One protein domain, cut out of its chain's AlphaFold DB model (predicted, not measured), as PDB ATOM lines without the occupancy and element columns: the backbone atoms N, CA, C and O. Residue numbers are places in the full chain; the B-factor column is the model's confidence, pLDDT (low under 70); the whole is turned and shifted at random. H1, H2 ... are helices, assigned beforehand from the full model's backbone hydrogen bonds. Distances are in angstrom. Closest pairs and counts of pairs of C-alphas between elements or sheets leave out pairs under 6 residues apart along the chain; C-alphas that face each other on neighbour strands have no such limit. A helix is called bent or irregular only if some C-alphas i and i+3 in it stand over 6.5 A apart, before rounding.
ATOM      1  N   TYR A  13     142.426 105.996 101.844       60.91
ATOM      2  CA  TYR A  13     142.458 107.421 102.213       60.91
ATOM      3  C   TYR A  13     142.776 107.687 103.696       60.91
ATOM      4  O   TYR A  13     142.991 108.828 104.094       60.91
ATOM      5  N   HIS A  14     142.845 106.651 104.532       59.41
ATOM      6  CA  HIS A  14     143.332 106.750 105.913       59.41
ATOM      7  C   HIS A  14     144.755 106.219 106.092       59.41
ATOM      8  O   HIS A  14     145.240 106.113 107.221       59.41
ATOM      9  N   SER A  15     145.441 105.893 104.996       66.56
ATOM     10  CA  SER A  15     146.844 105.509 105.051       66.56
ATOM     11  C   SER A  15     147.737 106.722 105.320       66.56
ATOM     12  O   SER A  15     147.485 107.818 104.818       66.56
ATOM     13  N   ARG A  16     148.812 106.521 106.096       65.25
ATOM     14  CA  ARG A  16     149.755 107.588 106.477       65.25
ATOM     15  C   ARG A  16     150.303 108.349 105.273       65.25
ATOM     16  O   ARG A  16     150.379 109.571 105.296       65.25
ATOM     17  N   VAL A  17     150.600 107.615 104.208       68.19
ATOM     18  CA  VAL A  17     151.135 108.154 102.956       68.19
ATOM     19  C   VAL A  17     150.120 109.051 102.243       68.19
ATOM     20  O   VAL A  17     150.479 110.135 101.799       68.19
ATOM     21  N   ALA A  18     148.847 108.647 102.187       68.56
ATOM     22  CA  ALA A  18     147.793 109.424 101.532       68.56
ATOM     23  C   ALA A  18     147.547 110.765 102.238       68.56
ATOM     24  O   ALA A  18     147.330 111.782 101.589       68.56
ATOM     25  N   VAL A  19     147.636 110.773 103.569       66.75
ATOM     26  CA  VAL A  19     147.509 111.984 104.384       66.75
ATOM     27  C   VAL A  19     148.678 112.938 104.163       66.75
ATOM     28  O   VAL A  19     148.450 114.129 103.995       66.75
ATOM     29  N   ILE A  20     149.912 112.428 104.138       69.38
ATOM     30  CA  ILE A  20     151.102 113.251 103.876       69.38
ATOM     31  C   ILE A  20     151.023 113.849 102.471       69.38
ATOM     32  O   ILE A  20     151.241 115.044 102.315       69.38
ATOM     33  N   LEU A  21     150.637 113.049 101.471       70.12
ATOM     34  CA  LEU A  21     150.425 113.527 100.105       70.12
ATOM     35  C   LEU A  21     149.340 114.600 100.034       70.12
ATOM     36  O   LEU A  21     149.575 115.637  99.430       70.12
ATOM     37  N   ALA A  22     148.188 114.393 100.677       68.50
ATOM     38  CA  ALA A  22     147.118 115.388 100.721       68.50
ATOM     39  C   ALA A  22     147.579 116.689 101.393       68.50
ATOM     40  O   ALA A  22     147.257 117.769 100.919       68.50
ATOM     41  N   LEU A  23     148.364 116.601 102.466       65.81
ATOM     42  CA  LEU A  23     148.948 117.766 103.132       65.81
ATOM     43  C   LEU A  23     149.928 118.513 102.224       65.81
ATOM     44  O   LEU A  23     149.983 119.736 102.244       65.81
ATOM     45  N   PHE A  24     150.691 117.773 101.422       66.50
ATOM     46  CA  PHE A  24     151.659 118.335 100.489       66.50
ATOM     47  C   PHE A  24     150.985 118.996  99.278       66.50
ATOM     48  O   PHE A  24     151.483 119.999  98.781       66.50
ATOM     49  N   THR A  25     149.853 118.458  98.811       68.44
ATOM     50  CA  THR A  25     149.149 118.949  97.613       68.44
ATOM     51  C   THR A  25     148.074 119.990  97.915       68.44
ATOM     52  O   THR A  25     147.921 120.940  97.156       68.44
ATOM     53  N   LEU A  26     147.329 119.831  99.010       66.69
ATOM     54  CA  LEU A  26     146.223 120.715  99.407       66.69
ATOM     55  C   LEU A  26     146.611 121.675 100.542       66.69
ATOM     56  O   LEU A  26     145.810 122.533 100.920       66.69
ATOM     57  N   GLY A  27     147.812 121.537 101.111       70.12
ATOM     58  CA  GLY A  27     148.288 122.384 102.201       70.12
ATOM     59  C   GLY A  27     147.346 122.337 103.418       70.12
ATOM     60  O   GLY A  27     146.935 121.251 103.843       70.12
ATOM     61  N   PRO A  28     146.953 123.493 103.992       61.34
ATOM     62  CA  PRO A  28     146.091 123.552 105.177       61.34
ATOM     63  C   PRO A  28     144.682 122.979 104.951       61.34
ATOM     64  O   PRO A  28     144.018 122.609 105.919       61.34
ATOM     65  N   LEU A  29     144.225 122.825 103.703       61.69
ATOM     66  CA  LEU A  29     142.909 122.241 103.412       61.69
ATOM     67  C   LEU A  29     142.848 120.717 103.601       61.69
ATOM     68  O   LEU A  29     141.753 120.161 103.664       61.69
ATOM     69  N   ALA A  30     143.979 120.024 103.752       63.22
ATOM     70  CA  ALA A  30     143.977 118.597 104.090       63.22
ATOM     71  C   ALA A  30     143.713 118.325 105.584       63.22
ATOM     72  O   ALA A  30     143.426 117.189 105.976       63.22
ATOM     73  N   LEU A  31     143.754 119.360 106.430       60.09
ATOM     74  CA  LEU A  31     143.498 119.250 107.865       60.09
ATOM     75  C   LEU A  31     142.109 118.688 108.227       60.09
ATOM     76  O   LEU A  31     142.059 117.763 109.040       60.09
ATOM     77  N   PRO A  32     140.982 119.130 107.627       59.03
ATOM     78  CA  PRO A  32     139.670 118.523 107.883       59.03
ATOM     79  C   PRO A  32     139.611 117.022 107.554       59.03
ATOM     80  O   PRO A  32     138.921 116.265 108.243       59.03
ATOM     81  N   ILE A  33     140.378 116.563 106.559       57.78
ATOM     82  CA  ILE A  33     140.495 115.139 106.202       57.78
ATOM     83  C   ILE A  33     141.236 114.344 107.287       57.78
ATOM     84  O   ILE A  33     140.846 113.218 107.608       57.78
ATOM     85  N   LEU A  34     142.261 114.933 107.906       57.41
ATOM     86  CA  LEU A  34     143.025 114.311 108.988       57.41
ATOM     87  C   LEU A  34     142.182 114.118 110.258       57.41
ATOM     88  O   LEU A  34     142.265 113.074 110.914       57.41
ATOM     89  N   ILE A  35     141.346 115.101 110.601       59.03
ATOM     90  CA  ILE A  35     140.513 115.075 111.812       59.03
ATOM     91  C   ILE A  35     139.519 113.904 111.753       59.03
ATOM     92  O   ILE A  35     139.369 113.193 112.750       59.03
ATOM     93  N   LYS A  36     138.956 113.616 110.572       58.97
ATOM     94  CA  LYS A  36     138.019 112.501 110.344       58.97
ATOM     95  C   LYS A  36     138.644 111.101 110.359       58.97
ATOM     96  O   LYS A  36     137.894 110.134 110.430       58.97
ATOM     97  N   SER A  37     139.972 110.948 110.316       55.94
ATOM     98  CA  SER A  37     140.594 109.615 110.278       55.94
ATOM     99  C   SER A  37     140.653 108.953 111.668       55.94
ATOM    100  O   SER A  37     141.353 109.469 112.546       55.94
ATOM    101  N   PRO A  38     139.992 107.800 111.905       57.75
ATOM    102  CA  PRO A  38     140.017 107.076 113.182       57.75
ATOM    103  C   PRO A  38     141.346 106.346 113.446       57.75
ATOM    104  O   PRO A  38     141.540 105.784 114.518       57.75
ATOM    105  N   LYS A  39     142.275 106.341 112.480       59.38
ATOM    106  CA  LYS A  39     143.550 105.612 112.566       59.38
ATOM    107  C   LYS A  39     144.719 106.420 113.132       59.38
ATOM    108  O   LYS A  39     145.777 105.851 113.387       59.38
ATOM    109  N   PHE A  40     144.557 107.731 113.284       57.66
ATOM    110  CA  PHE A  40     145.628 108.621 113.725       57.66
ATOM    111  C   PHE A  40     145.467 109.002 115.192       57.66
ATOM    112  O   PHE A  40     144.412 109.490 115.598       57.66
ATOM    113  N   HIS A  41     146.542 108.823 115.965       58.56
ATOM    114  CA  HIS A  41     146.603 109.231 117.365       58.56
ATOM    115  C   HIS A  41     146.346 110.747 117.469       58.56
ATOM    116  O   HIS A  41     146.935 111.497 116.679       58.56
ATOM    117  N   PRO A  42     145.520 111.229 118.416       63.47
ATOM    118  CA  PRO A  42     145.133 112.645 118.509       63.47
ATOM    119  C   PRO A  42     146.334 113.603 118.561       63.47
ATOM    120  O   PRO A  42     146.307 114.665 117.949       63.47
ATOM    121  N   VAL A  43     147.437 113.172 119.180       63.41
ATOM    122  CA  VAL A  43     148.708 113.917 119.245       63.41
ATOM    123  C   VAL A  43     149.308 114.167 117.858       63.41
ATOM    124  O   VAL A  43     149.697 115.286 117.539       63.41
ATOM    125  N   SER A  44     149.338 113.151 116.991       65.31
ATOM    126  CA  SER A  44     149.877 113.300 115.632       65.31
ATOM    127  C   SER A  44     149.040 114.251 114.773       65.31
ATOM    128  O   SER A  44     149.590 114.970 113.944       65.31
ATOM    129  N   LYS A  45     147.720 114.311 115.017       67.69
ATOM    130  CA  LYS A  45     146.824 115.255 114.341       67.69
ATOM    131  C   LYS A  45     147.138 116.698 114.731       67.69
ATOM    132  O   LYS A  45     147.196 117.562 113.860       67.69
ATOM    133  N   ALA A  46     147.379 116.935 116.021       68.31
ATOM    134  CA  ALA A  46     147.723 118.251 116.548       68.31
ATOM    135  C   ALA A  46     149.091 118.733 116.044       68.31
ATOM    136  O   ALA A  46     149.193 119.847 115.541       68.31
ATOM    137  N   ILE A  47     150.123 117.879 116.096       74.50
ATOM    138  CA  ILE A  47     151.475 118.227 115.619       74.50
ATOM    139  C   ILE A  47     151.447 118.592 114.135       74.50
ATOM    140  O   ILE A  47     152.035 119.595 113.735       74.50
ATOM    141  N   LEU A  48     150.743 117.802 113.320       72.06
ATOM    142  CA  LEU A  48     150.688 118.031 111.880       72.06
ATOM    143  C   LEU A  48     149.926 119.318 111.541       72.06
ATOM    144  O   LEU A  48     150.369 120.078 110.685       72.06
ATOM    145  N   GLY A  49     148.827 119.602 112.247       73.75
ATOM    146  CA  GLY A  49     148.088 120.852 112.073       73.75
ATOM    147  C   GLY A  49     148.888 122.081 112.457       73.75
ATOM    148  O   GLY A  49     149.019 122.999 111.647       73.75
ATOM    149  N   THR A  50     149.495 122.070 113.640       78.38
ATOM    150  CA  THR A  50     150.361 123.167 114.079       78.38
ATOM    151  C   THR A  50     151.540 123.351 113.124       78.38
ATOM    152  O   THR A  50     151.841 124.478 112.739       78.38
ATOM    153  N   GLY A  51     152.161 122.260 112.665       80.62
ATOM    154  CA  GLY A  51     153.268 122.304 111.710       80.62
ATOM    155  C   GLY A  51     152.900 122.974 110.385       80.62
ATOM    156  O   GLY A  51     153.639 123.833 109.912       80.62
ATOM    157  N   VAL A  52     151.741 122.644 109.806       78.12
ATOM    158  CA  VAL A  52     151.284 123.249 108.539       78.12
ATOM    159  C   VAL A  52     150.951 124.724 108.695       78.12
ATOM    160  O   VAL A  52     151.289 125.523 107.821       78.12
ATOM    161  N   VAL A  53     150.313 125.104 109.802       81.88
ATOM    162  CA  VAL A  53     150.004 126.512 110.087       81.88
ATOM    163  C   VAL A  53     151.295 127.320 110.199       81.88
ATOM    164  O   VAL A  53     151.436 128.340 109.526       81.88
ATOM    165  N   LEU A  54     152.269 126.835 110.973       85.06
ATOM    166  CA  LEU A  54     153.572 127.487 111.113       85.06
ATOM    167  C   LEU A  54     154.322 127.569 109.779       85.06
ATOM    168  O   LEU A  54     154.863 128.624 109.452       85.06
ATOM    169  N   LEU A  55     154.307 126.497 108.982       83.25
ATOM    170  CA  LEU A  55     154.920 126.480 107.653       83.25
ATOM    171  C   LEU A  55     154.275 127.512 106.717       83.25
ATOM    172  O   LEU A  55     154.975 128.214 105.994       83.25
ATOM    173  N   THR A  56     152.948 127.631 106.755       83.50
ATOM    174  CA  THR A  56     152.201 128.590 105.930       83.50
ATOM    175  C   THR A  56     152.549 130.024 106.316       83.50
ATOM    176  O   THR A  56     152.856 130.836 105.448       83.50
ATOM    177  N   ILE A  57     152.570 130.328 107.618       88.38
ATOM    178  CA  ILE A  57     152.987 131.643 108.125       88.38
ATOM    179  C   ILE A  57     154.419 131.950 107.681       88.38
ATOM    180  O   ILE A  57     154.692 133.046 107.192       88.38
ATOM    181  N   TYR A  58     155.324 130.976 107.799       89.75
ATOM    182  CA  TYR A  58     156.709 131.127 107.366       89.75
ATOM    183  C   TYR A  58     156.817 131.453 105.871       89.75
ATOM    184  O   TYR A  58     157.515 132.399 105.503       89.75
ATOM    185  N   LEU A  59     156.086 130.729 105.014       87.38
ATOM    186  CA  LEU A  59     156.047 130.999 103.575       87.38
ATOM    187  C   LEU A  59     155.528 132.406 103.273       87.38
ATOM    188  O   LEU A  59     156.154 133.118 102.495       87.38
ATOM    189  N   ILE A  60     154.436 132.832 103.911       91.19
ATOM    190  CA  ILE A  60     153.859 134.170 103.707       91.19
ATOM    191  C   ILE A  60     154.883 135.256 104.050       91.19
ATOM    192  O   ILE A  60     155.098 136.177 103.263       91.19
ATOM    193  N   VAL A  61     155.554 135.135 105.197       93.75
ATOM    194  CA  VAL A  61     156.590 136.093 105.615       93.75
ATOM    195  C   VAL A  61     157.743 136.125 104.612       93.75
ATOM    196  O   VAL A  61     158.241 137.203 104.283       93.75
ATOM    197  N   LEU A  62     158.160 134.963 104.107       93.44
ATOM    198  CA  LEU A  62     159.207 134.866 103.095       93.44
ATOM    199  C   LEU A  62     158.789 135.554 101.789       93.44
ATOM    200  O   LEU A  62     159.554 136.351 101.247       93.44
ATOM    201  N   THR A  63     157.567 135.299 101.316       93.69
ATOM    202  CA  THR A  63     157.007 135.922 100.112       93.69
ATOM    203  C   THR A  63     156.943 137.441 100.247       93.69
ATOM    204  O   THR A  63     157.364 138.140  99.329       93.69
ATOM    205  N   ILE A  64     156.495 137.967 101.392       94.62
ATOM    206  CA  ILE A  64     156.453 139.417 101.640       94.62
ATOM    207  C   ILE A  64     157.865 140.011 101.624       94.62
ATOM    208  O   ILE A  64     158.094 141.033 100.980       94.62
ATOM    209  N   LYS A  65     158.833 139.361 102.286       92.50
ATOM    210  CA  LYS A  65     160.232 139.816 102.289       92.50
ATOM    211  C   LYS A  65     160.820 139.867 100.882       92.50
ATOM    212  O   LYS A  65     161.453 140.858 100.531       92.50
ATOM    213  N   LEU A  66     160.600 138.822 100.089       91.88
ATOM    214  CA  LEU A  66     161.045 138.769  98.697       91.88
ATOM    215  C   LEU A  66     160.370 139.860  97.860       91.88
ATOM    216  O   LEU A  66     161.057 140.573  97.138       91.88
ATOM    217  N   GLY A  67     159.058 140.050  98.014       91.88
ATOM    218  CA  GLY A  67     158.320 141.110  97.328       91.88
ATOM    219  C   GLY A  67     158.844 142.507  97.661       91.88
ATOM    220  O   GLY A  67     159.071 143.308  96.760       91.88
ATOM    221  N   HIS A  68     159.120 142.788  98.936       89.50
ATOM    222  CA  HIS A  68     159.685 144.074  99.352       89.50
ATOM    223  C   HIS A  68     161.091 144.312  98.788       89.50
ATOM    224  O   HIS A  68     161.408 145.444  98.433       89.50
ATOM    225  N   MET A  69     161.930 143.274  98.683       87.81
ATOM    226  CA  MET A  69     163.249 143.410  98.052       87.81
ATOM    227  C   MET A  69     163.125 143.738  96.561       87.81
ATOM    228  O   MET A  69     163.761 144.680  96.102       87.81
ATOM    229  N   MET A  70     162.233 143.050  95.845       88.06
ATOM    230  CA  MET A  70     161.982 143.297  94.419       88.06
ATOM    231  C   MET A  70     161.461 144.718  94.157       88.06
ATOM    232  O   MET A  70     161.913 145.384  93.231       88.06
ATOM    233  N   VAL A  71     160.533 145.209  94.989       90.12
ATOM    234  CA  VAL A  71     160.006 146.582  94.869       90.12
ATOM    235  C   VAL A  71     161.095 147.615  95.152       90.12
ATOM    236  O   VAL A  71     161.219 148.589  94.416       90.12
ATOM    237  N   LYS A  72     161.924 147.384  96.176       86.81
ATOM    238  CA  LYS A  72     163.020 148.292  96.530       86.81
ATOM    239  C   LYS A  72     164.064 148.401  95.415       86.81
ATOM    240  O   LYS A  72     164.582 149.485  95.165       86.81
ATOM    241  N   GLU A  73     164.361 147.293  94.739       83.75
ATOM    242  CA  GLU A  73     165.240 147.290  93.566       83.75
ATOM    243  C   GLU A  73     164.604 148.035  92.383       83.75
ATOM    244  O   GLU A  73     165.269 148.860  91.754       83.75
ATOM    245  N   ALA A  74     163.308 147.831  92.130       84.31
ATOM    246  CA  ALA A  74     162.584 148.522  91.062       84.31
ATOM    247  C   ALA A  74     162.523 150.049  91.262       84.31
ATOM    248  O   ALA A  74     162.758 150.798  90.314       84.31
ATOM    249  N   GLU A  75     162.271 150.527  92.484       83.44
ATOM    250  CA  GLU A  75     162.282 151.966  92.793       83.44
ATOM    251  C   GLU A  75     163.675 152.582  92.617       83.44
ATOM    252  O   GLU A  75     163.795 153.706  92.129       83.44
ATOM    253  N   SER A  76     164.737 151.841  92.952       83.62
ATOM    254  CA  SER A  76     166.115 152.325  92.799       83.62
ATOM    255  C   SER A  76     166.538 152.503  91.337       83.62
ATOM    256  O   SER A  76     167.341 153.384  91.041       83.62
ATOM    257  N   LEU A  77     165.969 151.702  90.429       81.31
ATOM    258  CA  LEU A  77     166.186 151.805  88.985       81.31
ATOM    259  C   LEU A  77     165.359 152.923  88.344       81.31
ATOM    260  O   LEU A  77     165.779 153.469  87.334       81.31
ATOM    261  N   TYR A  78     164.195 153.250  88.912       75.06
ATOM    262  CA  TYR A  78     163.333 154.330  88.419       75.06
ATOM    263  C   TYR A  78     163.779 155.724  88.908       75.06
ATOM    264  O   TYR A  78     163.388 156.732  88.329       75.06
ATOM    265  N   MET A  79     164.572 155.796  89.986       67.25
ATOM    266  CA  MET A  79     165.140 157.047  90.517       67.25
ATOM    267  C   MET A  79     166.483 157.473  89.882       67.25
ATOM    268  O   MET A  79     167.059 158.466  90.326       67.25
ATOM    269  N   TYR A  80     166.965 156.767  88.855       54.28
ATOM    270  CA  TYR A  80     168.087 157.166  87.988       54.28
ATOM    271  C   TYR A  80     167.583 157.490  86.581       54.28
ATOM    272  O   TYR A  80     168.206 158.362  85.933       54.28
TER     273      TYR A  80
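Overview. This is residues 13 to 80 of the 80 residues of an uncharacterized protein of Candidatus Omnitrophica bacterium CG1_02_49_10 (UniProt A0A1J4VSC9). What shape do these atoms make? AT one end of one long helix, H2, sits a small compact head, in which the short bent helix H1 folds back on itself and its second arm, H1b, packs on H2 at residues 45 to 56, while residues 57 to 78 of H2 stick out from the head as an arm. Residues 57 to 80 stand free and make the length. What is it built of? The printed part has 68 residues with two named helices, H1 then H2, and no named strand; the class is all helix. How spread out is it? It is extended, with a radius of gyration of the C-alphas of 18.3 A and spans of 63 by 19 by 15 A.

Arrangement. What touches the longest helix? H2, residues 42 to 78, touches H1b, residues 28 to 35, with residues 45 to 56 alone; the closest C-alphas, of Pro 28 and Val 52, are 6.2 A apart. They form a helical hairpin, opposite ways at a shallow tilt of 2 degrees, though H1b is irregular, with C-alphas 29 and 32 6.7 A apart, and its line is rough. Where is H1a? H1a, residues 16 to 25, touches H1b, closest at the C-alphas of Leu 23 and Ala 30, 5.1 A, opposite ways at a shallow tilt of 24 degrees. H1a and H2 are near each other. Are the helix backbones complete? Every O i to N i+4 pair is within hydrogen-bond range in H1a and H2, but 2 of 4 in H1b.

Along the chain. Where does H2 run? It runs 54.5 A from C-alpha 42 at (145.133, 112.645, 118.509) to C-alpha 78 at (163.333, 154.330, 88.419). Where does H1 bend? H1, residues 16 to 35, was assigned as one helix by its hydrogen bonds but is bent: C-alphas 25 and 28 are 9.4 A apart. H1a, 14.4 A long, begins at C-alpha 16 (149.755, 107.588, 106.477), and H1b is 12.1 A long.

Size, cuts and confidence. How large is it? The two C-alphas farthest apart, of Pro 38 and Tyr 80, are 62.7 A apart. Is it continuous? The printed part has no cut, and a short link of 6 residues joins H1 to H2. Where is confidence low? The mean pLDDT of the printed part is 73.7, and 34 residues are under 70, among them 28 to 46.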